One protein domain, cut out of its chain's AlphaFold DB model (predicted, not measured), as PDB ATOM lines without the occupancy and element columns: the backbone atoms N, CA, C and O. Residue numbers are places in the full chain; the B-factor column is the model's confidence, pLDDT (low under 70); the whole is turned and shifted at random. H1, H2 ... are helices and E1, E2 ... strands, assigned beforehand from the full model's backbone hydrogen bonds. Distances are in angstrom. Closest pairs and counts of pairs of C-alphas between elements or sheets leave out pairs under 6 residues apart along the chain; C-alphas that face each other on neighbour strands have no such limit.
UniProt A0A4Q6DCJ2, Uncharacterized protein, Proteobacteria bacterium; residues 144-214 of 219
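What this domain is: This is residues 144 to 214 of the 219 residues of an uncharacterized protein of Proteobacteria bacterium (UniProt A0A4Q6DCJ2). Two helices, H2 and H3, set at a steep angle to each other, make the core of an elongated domain; the hairpin of strands E1 and E2 packs on H3 towards one end, and the short helix H1 packs on H2 towards the other. The printed part has 71 residues, with three named helices and then two named strands, in the order H1, H2, H3, E1, E2. The sheet, order E1 - E2, is antiparallel, and the class is mixed, helices and strands. The whole is compact, with a radius of gyration of the C-alphas of 12.4 A, and spans 39 by 25 by 14 A.

How they stand to each other: H1, residues 151 to 154, and H2, residues 160 to 171, touch, and H2 touches H1 with residues 162 to 166 alone; the closest C-alphas are those of Val 153 and Val 166, 6.9 A apart. H2 touches H3, residues 177 to 191, at a steep tilt of 65 degrees, opposite ways; their closest C-alphas, of Ala 163 and Gln 181, are 6.2 A apart. H1 and H3 are apart. E1, residues 200 to 205, and E2, residues 208 to 213, form a hairpin, with N 203 and O 210 at 2.8 A and N 210 and O 203 at 2.9 A, within hydrogen-bond range. The closest C-alphas of H3 and E2, of Ala 182 and Val 212, are 5.6 A apart; those of H2 and E1, of Ser 160 and Thr 205, 5.3 A. In H2 and H3 every O i to N i+4 pair is within hydrogen-bond range; H1 is too short for such a pair.

Where its parts are: H1 begins at C-alpha 151 (139.067, 155.423, 154.573). H2 is 16.1 A long and H3 20.8 A. E1 is 15.6 A long; E2, 16.7 A, ends at C-alpha 213 (162.085, 144.179, 153.080).

The domain as a whole: The C-alphas farthest apart, of Gly 146 and Asp 199, are 39.2 A apart. The printed part has no cut and no long link. Its mean pLDDT is 90.8; residues 173 to 174 are under 70.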
ATOM      1  N   HIS A 144     138.685 165.793 157.397       89.25
ATOM      2  CA  HIS A 144     139.815 166.280 156.605       89.25
ATOM      3  C   HIS A 144     139.353 166.702 155.210       89.25
ATOM      4  O   HIS A 144     138.459 166.086 154.645       89.25
ATOM      5  N   SER A 145     139.952 167.751 154.636       86.00
ATOM      6  CA  SER A 145     139.691 168.173 153.246       86.00
ATOM      7  C   SER A 145     138.196 168.295 152.871       86.00
ATOM      8  O   SER A 145     137.806 167.921 151.768       86.00
ATOM      9  N   GLY A 146     137.348 168.771 153.791       84.56
ATOM     10  CA  GLY A 146     135.899 168.904 153.571       84.56
ATOM     11  C   GLY A 146     135.104 167.590 153.604       84.56
ATOM     12  O   GLY A 146     133.896 167.609 153.395       84.56
ATOM     13  N   VAL A 147     135.749 166.458 153.891       87.94
ATOM     14  CA  VAL A 147     135.118 165.143 154.056       87.94
ATOM     15  C   VAL A 147     135.378 164.581 155.456       87.94
ATOM     16  O   VAL A 147     136.171 165.113 156.232       87.94
ATOM     17  N   ILE A 148     134.690 163.492 155.788       89.12
ATOM     18  CA  ILE A 148     134.930 162.693 156.992       89.12
ATOM     19  C   ILE A 148     135.547 161.350 156.592       89.12
ATOM     20  O   ILE A 148     135.362 160.906 155.454       89.12
ATOM     21  N   ASN A 149     136.197 160.682 157.547       92.06
ATOM     22  CA  ASN A 149     136.707 159.315 157.467       92.06
ATOM     23  C   ASN A 149     138.018 159.188 156.667       92.06
ATOM     24  O   ASN A 149     138.096 159.520 155.479       92.06
ATOM     25  N   ILE A 150     139.054 158.633 157.302       95.94
ATOM     26  CA  ILE A 150     140.367 158.385 156.682       95.94
ATOM     27  C   ILE A 150     140.262 157.342 155.559       95.94
ATOM     28  O   ILE A 150     140.996 157.426 154.574       95.94
ATOM     29  N   ASN A 151     139.287 156.427 155.621       95.19
ATOM     30  CA  ASN A 151     139.067 155.423 154.573       95.19
ATOM     31  C   ASN A 151     138.883 156.037 153.181       95.19
ATOM     32  O   ASN A 151     139.282 155.413 152.206       95.19
ATOM     33  N   ARG A 152     138.349 157.262 153.081       94.06
ATOM     34  CA  ARG A 152     138.188 157.958 151.793       94.06
ATOM     35  C   ARG A 152     139.520 158.227 151.099       94.06
ATOM     36  O   ARG A 152     139.574 158.247 149.878       94.06
ATOM     37  N   VAL A 153     140.594 158.411 151.867       95.00
ATOM     38  CA  VAL A 153     141.956 158.525 151.325       95.00
ATOM     39  C   VAL A 153     142.499 157.150 150.948       95.00
ATOM     40  O   VAL A 153     143.132 157.013 149.908       95.00
ATOM     41  N   CYS A 154     142.216 156.126 151.754       94.19
ATOM     42  CA  CYS A 154     142.656 154.749 151.510       94.19
ATOM     43  C   CYS A 154     141.948 154.051 150.335       94.19
ATOM     44  O   CYS A 154     142.364 152.959 149.953       94.19
ATOM     45  N   ASP A 155     140.877 154.647 149.807       93.44
ATOM     46  CA  ASP A 155     140.182 154.200 148.593       93.44
ATOM     47  C   ASP A 155     140.895 154.630 147.308       93.44
ATOM     48  O   ASP A 155     140.622 154.091 146.236       93.44
ATOM     49  N   LEU A 156     141.808 155.598 147.403       93.06
ATOM     50  CA  LEU A 156     142.638 156.011 146.280       93.06
ATOM     51  C   LEU A 156     143.694 154.936 145.975       93.06
ATOM     52  O   LEU A 156     144.105 154.208 146.884       93.06
ATOM     53  N   PRO A 157     144.184 154.856 144.721       92.50
ATOM     54  CA  PRO A 157     145.262 153.944 144.366       92.50
ATOM     55  C   PRO A 157     146.468 154.105 145.292       92.50
ATOM     56  O   PRO A 157     146.927 155.221 145.561       92.50
ATOM     57  N   TYR A 158     146.981 152.978 145.781       92.81
ATOM     58  CA  TYR A 158     148.112 152.976 146.695       92.81
ATOM     59  C   TYR A 158     149.354 153.604 146.046       92.81
ATOM     60  O   TYR A 158     149.827 153.165 145.000       92.81
ATOM     61  N   THR A 159     149.896 154.627 146.707       94.06
ATOM     62  CA  THR A 159     151.187 155.255 146.404       94.06
ATOM     63  C   THR A 159     151.827 155.749 147.704       94.06
ATOM     64  O   THR A 159     151.135 155.948 148.709       94.06
ATOM     65  N   SER A 160     153.130 156.038 147.684       94.19
ATOM     66  CA  SER A 160     153.832 156.652 148.825       94.19
ATOM     67  C   SER A 160     153.271 158.033 149.196       94.19
ATOM     68  O   SER A 160     153.316 158.435 150.360       94.19
ATOM     69  N   ILE A 161     152.681 158.754 148.237       94.69
ATOM     70  CA  ILE A 161     151.989 160.027 148.479       94.69
ATOM     71  C   ILE A 161     150.716 159.789 149.298       94.69
ATOM     72  O   ILE A 161     150.487 160.483 150.290       94.69
ATOM     73  N   ILE A 162     149.912 158.787 148.928       95.12
ATOM     74  CA  ILE A 162     148.685 158.435 149.655       95.12
ATOM     75  C   ILE A 162     149.004 157.928 151.063       95.12
ATOM     76  O   ILE A 162     148.411 158.413 152.027       95.12
ATOM     77  N   ALA A 163     149.991 157.043 151.212       94.38
ATOM     78  CA  ALA A 163     150.445 156.587 152.525       94.38
ATOM     79  C   ALA A 163     150.963 157.753 153.390       94.38
ATOM     80  O   ALA A 163     150.644 157.845 154.577       94.38
ATOM     81  N   GLY A 164     151.686 158.701 152.783       93.81
ATOM     82  CA  GLY A 164     152.132 159.925 153.446       93.81
ATOM     83  C   GLY A 164     150.966 160.801 153.906       93.81
ATOM     84  O   GLY A 164     150.970 161.278 155.037       93.81
ATOM     85  N   ARG A 165     149.931 160.957 153.072       94.44
ATOM     86  CA  ARG A 165     148.713 161.695 153.433       94.44
ATOM     87  C   ARG A 165     147.985 161.040 154.603       94.44
ATOM     88  O   ARG A 165     147.588 161.746 155.523       94.44
ATOM     89  N   VAL A 166     147.836 159.714 154.599       94.81
ATOM     90  CA  VAL A 166     147.227 158.973 155.719       94.81
ATOM     91  C   VAL A 166     148.021 159.181 157.011       94.81
ATOM     92  O   VAL A 166     147.420 159.478 158.038       94.81
ATOM     93  N   ASN A 167     149.355 159.124 156.958       92.25
ATOM     94  CA  ASN A 167     150.207 159.429 158.111       92.25
ATOM     95  C   ASN A 167     149.952 160.849 158.655       92.25
ATOM     96  O   ASN A 167     149.783 161.039 159.859       92.25
ATOM     97  N   THR A 168     149.846 161.851 157.777       91.75
ATOM     98  CA  THR A 168     149.509 163.221 158.194       91.75
ATOM     99  C   THR A 168     148.169 163.301 158.919       91.75
ATOM    100  O   THR A 168     148.056 164.020 159.910       91.75
ATOM    101  N   LEU A 169     147.163 162.543 158.479       92.94
ATOM    102  CA  LEU A 169     145.848 162.527 159.128       92.94
ATOM    103  C   LEU A 169     145.858 161.863 160.510       92.94
ATOM    104  O   LEU A 169     145.036 162.222 161.356       92.94
ATOM    105  N   VAL A 170     146.771 160.918 160.742       90.69
ATOM    106  CA  VAL A 170     146.924 160.248 162.039       90.69
ATOM    107  C   VAL A 170     147.759 161.089 163.003       90.69
ATOM    108  O   VAL A 170     147.269 161.399 164.081       90.69
ATOM    109  N   ASN A 171     148.961 161.515 162.605       82.00
ATOM    110  CA  ASN A 171     149.970 162.064 163.523       82.00
ATOM    111  C   ASN A 171     150.662 163.346 163.004       82.00
ATOM    112  O   ASN A 171     151.826 163.616 163.296       82.00
ATOM    113  N   GLY A 172     150.022 164.102 162.109       76.31
ATOM    114  CA  GLY A 172     150.610 165.322 161.534       76.31
ATOM    115  C   GLY A 172     151.785 165.085 160.568       76.31
ATOM    116  O   GLY A 172     152.300 166.031 159.982       76.31
ATOM    117  N   GLY A 173     152.187 163.826 160.336       65.81
ATOM    118  CA  GLY A 173     153.052 163.413 159.222       65.81
ATOM    119  C   GLY A 173     154.556 163.451 159.504       65.81
ATOM    120  O   GLY A 173     155.360 163.179 158.607       65.81
ATOM    121  N   GLY A 174     154.964 163.794 160.727       68.62
ATOM    122  CA  GLY A 174     156.369 163.877 161.137       68.62
ATOM    123  C   GLY A 174     156.935 162.546 161.626       68.62
ATOM    124  O   GLY A 174     157.814 161.969 160.986       68.62
ATOM    125  N   ASN A 175     156.423 162.079 162.764       76.19
ATOM    126  CA  ASN A 175     157.012 160.989 163.535       76.19
ATOM    127  C   ASN A 175     156.775 159.602 162.899       76.19
ATOM    128  O   ASN A 175     155.644 159.239 162.554       76.19
ATOM    129  N   GLY A 176     157.861 158.840 162.748       84.25
ATOM    130  CA  GLY A 176     157.886 157.500 162.156       84.25
ATOM    131  C   GLY A 176     157.394 157.431 160.706       84.25
ATOM    132  O   GLY A 176     156.722 156.480 160.303       84.25
ATOM    133  N   TYR A 177     157.641 158.489 159.923       90.38
ATOM    134  CA  TYR A 177     157.141 158.597 158.551       90.38
ATOM    135  C   TYR A 177     157.575 157.424 157.668       90.38
ATOM    136  O   TYR A 177     156.741 156.846 156.971       90.38
ATOM    137  N   HIS A 178     158.860 157.078 157.693       92.38
ATOM    138  CA  HIS A 178     159.413 156.015 156.860       92.38
ATOM    139  C   HIS A 178     158.934 154.639 157.331       92.38
ATOM    140  O   HIS A 178     158.528 153.813 156.521       92.38
ATOM    141  N   GLU A 179     158.861 154.416 158.636       91.75
ATOM    142  CA  GLU A 179     158.342 153.193 159.239       91.75
ATOM    143  C   GLU A 179     156.888 152.952 158.825       91.75
ATOM    144  O   GLU A 179     156.547 151.856 158.390       91.75
ATOM    145  N   ARG A 180     156.036 153.988 158.844       92.00
ATOM    146  CA  ARG A 180     154.652 153.882 158.344       92.00
ATOM    147  C   ARG A 180     154.607 153.540 156.859       92.00
ATOM    148  O   ARG A 180     153.782 152.720 156.469       92.00
ATOM    149  N   GLN A 181     155.475 154.127 156.032       94.81
ATOM    150  CA  GLN A 181     155.570 153.774 154.608       94.81
ATOM    151  C   GLN A 181     155.931 152.295 154.432       94.81
ATOM    152  O   GLN A 181     155.268 151.587 153.675       94.81
ATOM    153  N   ALA A 182     156.932 151.816 155.172       94.38
ATOM    154  CA  ALA A 182     157.375 150.428 155.126       94.38
ATOM    155  C   ALA A 182     156.282 149.458 155.598       94.38
ATOM    156  O   ALA A 182     156.004 148.482 154.905       94.38
ATOM    157  N   TYR A 183     155.604 149.748 156.714       94.31
ATOM    158  CA  TYR A 183     154.506 148.914 157.208       94.31
ATOM    159  C   TYR A 183     153.324 148.872 156.241       94.31
ATOM    160  O   TYR A 183     152.790 147.791 155.992       94.31
ATOM    161  N   VAL A 184     152.924 150.012 155.658       94.81
ATOM    162  CA  VAL A 184     151.854 150.025 154.648       94.81
ATOM    163  C   VAL A 184     152.266 149.188 153.444       94.81
ATOM    164  O   VAL A 184     151.478 148.354 153.011       94.81
ATOM    165  N   ALA A 185     153.484 149.360 152.926       94.75
ATOM    166  CA  ALA A 185     153.975 148.584 151.791       94.75
ATOM    167  C   ALA A 185     153.973 147.080 152.093       94.75
ATOM    168  O   ALA A 185     153.428 146.298 151.314       94.75
ATOM    169  N   TYR A 186     154.514 146.680 153.247       94.12
ATOM    170  CA  TYR A 186     154.548 145.287 153.687       94.12
ATOM    171  C   TYR A 186     153.142 144.684 153.784       94.12
ATOM    172  O   TYR A 186     152.879 143.600 153.264       94.12
ATOM    173  N   LEU A 187     152.205 145.398 154.409       93.94
ATOM    174  CA  LEU A 187     150.826 144.937 154.551       93.94
ATOM    175  C   LEU A 187     150.068 144.953 153.223       93.94
ATOM    176  O   LEU A 187     149.219 144.098 153.005       93.94
ATOM    177  N   MET A 188     150.376 145.878 152.317       93.06
ATOM    178  CA  MET A 188     149.828 145.885 150.960       93.06
ATOM    179  C   MET A 188     150.288 144.664 150.161       93.06
ATOM    180  O   MET A 188     149.458 144.065 149.482       93.06
ATOM    181  N   ARG A 189     151.556 144.250 150.306       91.19
ATOM    182  CA  ARG A 189     152.090 143.026 149.689       91.19
ATOM    183  C   ARG A 189     151.409 141.755 150.200       91.19
ATOM    184  O   ARG A 189     151.229 140.814 149.444       91.19
ATOM    185  N   ASN A 190     151.052 141.719 151.484       88.94
ATOM    186  CA  ASN A 190     150.540 140.505 152.129       88.94
ATOM    187  C   ASN A 190     149.005 140.426 152.213       88.94
ATOM    188  O   ASN A 190     148.463 139.329 152.296       88.94
ATOM    189  N   LEU A 191     148.305 141.564 152.244       89.75
ATOM    190  CA  LEU A 191     146.845 141.644 152.429       89.75
ATOM    191  C   LEU A 191     146.115 142.280 151.237       89.75
ATOM    192  O   LEU A 191     144.890 142.394 151.258       89.75
ATOM    193  N   GLY A 192     146.852 142.813 150.263       85.19
ATOM    194  CA  GLY A 192     146.301 143.377 149.035       85.19
ATOM    195  C   GLY A 192     146.408 142.412 147.859       85.19
ATOM    196  O   GLY A 192     146.823 141.269 148.011       85.19
ATOM    197  N   ASP A 193     146.079 142.920 146.673       85.00
ATOM    198  CA  ASP A 193     146.139 142.175 145.410       85.00
ATOM    199  C   ASP A 193     147.505 142.322 144.700       85.00
ATOM    200  O   ASP A 193     147.599 142.202 143.480       85.00
ATOM    201  N   ASP A 194     148.569 142.659 145.440       84.81
ATOM    202  CA  ASP A 194     149.913 142.803 144.874       84.81
ATOM    203  C   ASP A 194     150.481 141.422 144.499       84.81
ATOM    204  O   ASP A 194     150.653 140.554 145.352       84.81
ATOM    205  N   ALA A 195     150.781 141.231 143.214       85.62
ATOM    206  CA  ALA A 195     151.323 139.986 142.673       85.62
ATOM    207  C   ALA A 195     152.864 139.936 142.659       85.62
ATOM    208  O   ALA A 195     153.442 138.939 142.219       85.62
ATOM    209  N   ALA A 196     153.551 140.999 143.087       87.81
ATOM    210  CA  ALA A 196     155.006 141.029 143.102       87.81
ATOM    211  C   ALA A 196     155.587 140.032 144.121       87.81
ATOM    212  O   ALA A 196     155.107 139.888 145.243       87.81
ATOM    213  N   ASN A 197     156.683 139.377 143.744       84.38
ATOM    214  CA  ASN A 197     157.363 138.350 144.540       84.38
ATOM    215  C   ASN A 197     158.802 138.734 144.919       84.38
ATOM    216  O   ASN A 197     159.569 137.879 145.345       84.38
ATOM    217  N   SER A 198     159.182 140.005 144.753       91.62
ATOM    218  CA  SER A 198     160.502 140.486 145.160       91.62
ATOM    219  C   SER A 198     160.622 140.541 146.684       91.62
ATOM    220  O   SER A 198     159.715 141.038 147.359       91.62
ATOM    221  N   ASP A 199     161.764 140.096 147.207       92.75
ATOM    222  CA  ASP A 199     162.072 140.140 148.643       92.75
ATOM    223  C   ASP A 199     162.273 141.569 149.151       92.75
ATOM    224  O   ASP A 199     162.047 141.863 150.321       92.75
ATOM    225  N   GLU A 200     162.661 142.483 148.263       94.31
ATOM    226  CA  GLU A 200     162.842 143.894 148.572       94.31
ATOM    227  C   GLU A 200     162.228 144.782 147.484       94.31
ATOM    228  O   GLU A 200     162.058 144.370 146.331       94.31
ATOM    229  N   ALA A 201     161.913 146.027 147.843       93.75
ATOM    230  CA  ALA A 201     161.622 147.086 146.882       93.75
ATOM    231  C   ALA A 201     162.144 148.442 147.371       93.75
ATOM    232  O   ALA A 201     162.131 148.740 148.568       93.75
ATOM    233  N   GLU A 202     162.573 149.283 146.429       95.88
ATOM    234  CA  GLU A 202     162.836 150.700 146.684       95.88
ATOM    235  C   GLU A 202     161.536 151.497 146.520       95.88
ATOM    236  O   GLU A 202     160.850 151.401 145.502       95.88
ATOM    237  N   LEU A 203     161.205 152.308 147.522       94.38
ATOM    238  CA  LEU A 203     160.100 153.254 147.497       94.38
ATOM    239  C   LEU A 203     160.639 154.676 147.393       94.38
ATOM    240  O   LEU A 203     161.426 155.128 148.226       94.38
ATOM    241  N   ASN A 204     160.142 155.416 146.405       95.00
ATOM    242  CA  ASN A 204     160.345 156.858 146.313       95.00
ATOM    243  C   ASN A 204     159.240 157.552 147.114       95.00
ATOM    244  O   ASN A 204     158.073 157.518 146.716       95.00
ATOM    245  N   THR A 205     159.581 158.158 148.251       93.56
ATOM    246  CA  THR A 205     158.623 158.889 149.094       93.56
ATOM    247  C   THR A 205     158.842 160.400 148.983       93.56
ATOM    248  O   THR A 205     159.951 160.836 148.669       93.56
ATOM    249  N   PRO A 206     157.833 161.224 149.315       90.69
ATOM    250  CA  PRO A 206     158.006 162.667 149.481       90.69
ATOM    251  C   PRO A 206     159.163 163.103 150.398       90.69
ATOM    252  O   PRO A 206     159.633 164.227 150.269       90.69
ATOM    253  N   LYS A 207     159.626 162.242 151.319       91.25
ATOM    254  CA  LYS A 207     160.751 162.527 152.229       91.25
ATOM    255  C   LYS A 207     162.042 161.788 151.861       91.25
ATOM    256  O   LYS A 207     162.936 161.662 152.688       91.25
ATOM    257  N   GLY A 208     162.146 161.304 150.627       91.94
ATOM    258  CA  GLY A 208     163.328 160.616 150.120       91.94
ATOM    259  C   GLY A 208     163.092 159.140 149.827       91.94
ATOM    260  O   GLY A 208     161.994 158.598 149.994       91.94
ATOM    261  N   LYS A 209     164.144 158.498 149.328       94.75
ATOM    262  CA  LYS A 209     164.129 157.083 148.968       94.75
ATOM    263  C   LYS A 209     164.271 156.213 150.202       94.75
ATOM    264  O   LYS A 209     165.004 156.557 151.124       94.75
ATOM    265  N   MET A 210     163.620 155.061 150.187       94.56
ATOM    266  CA  MET A 210     163.829 154.041 151.202       94.56
ATOM    267  C   MET A 210     163.671 152.642 150.632       94.56
ATOM    268  O   MET A 210     163.034 152.454 149.600       94.56
ATOM    269  N   ARG A 211     164.225 151.653 151.328       95.06
ATOM    270  CA  ARG A 211     164.113 150.243 150.970       95.06
ATOM    271  C   ARG A 211     163.209 149.527 151.962       95.06
ATOM    272  O   ARG A 211     163.313 149.761 153.163       95.06
ATOM    273  N   VAL A 212     162.331 148.677 151.451       94.06
ATOM    274  CA  VAL A 212     161.433 147.838 152.248       94.06
ATOM    275  C   VAL A 212     161.788 146.383 152.005       94.06
ATOM    276  O   VAL A 212     161.964 145.982 150.857       94.06
ATOM    277  N   ASN A 213     161.885 145.620 153.090       92.81
ATOM    278  CA  ASN A 213     162.085 144.179 153.080       92.81
ATOM    279  C   ASN A 213     160.728 143.484 153.301       92.81
ATOM    280  O   ASN A 213     159.997 143.831 154.228       92.81
ATOM    281  N   PHE A 214     160.390 142.541 152.424       92.94
ATOM    282  CA  PHE A 214     159.143 141.771 152.413       92.94
ATOM    283  C   PHE A 214     159.314 140.330 152.897       92.94
ATOM    284  O   PHE A 214     158.330 139.590 152.957       92.94
TER     285      PHE A 214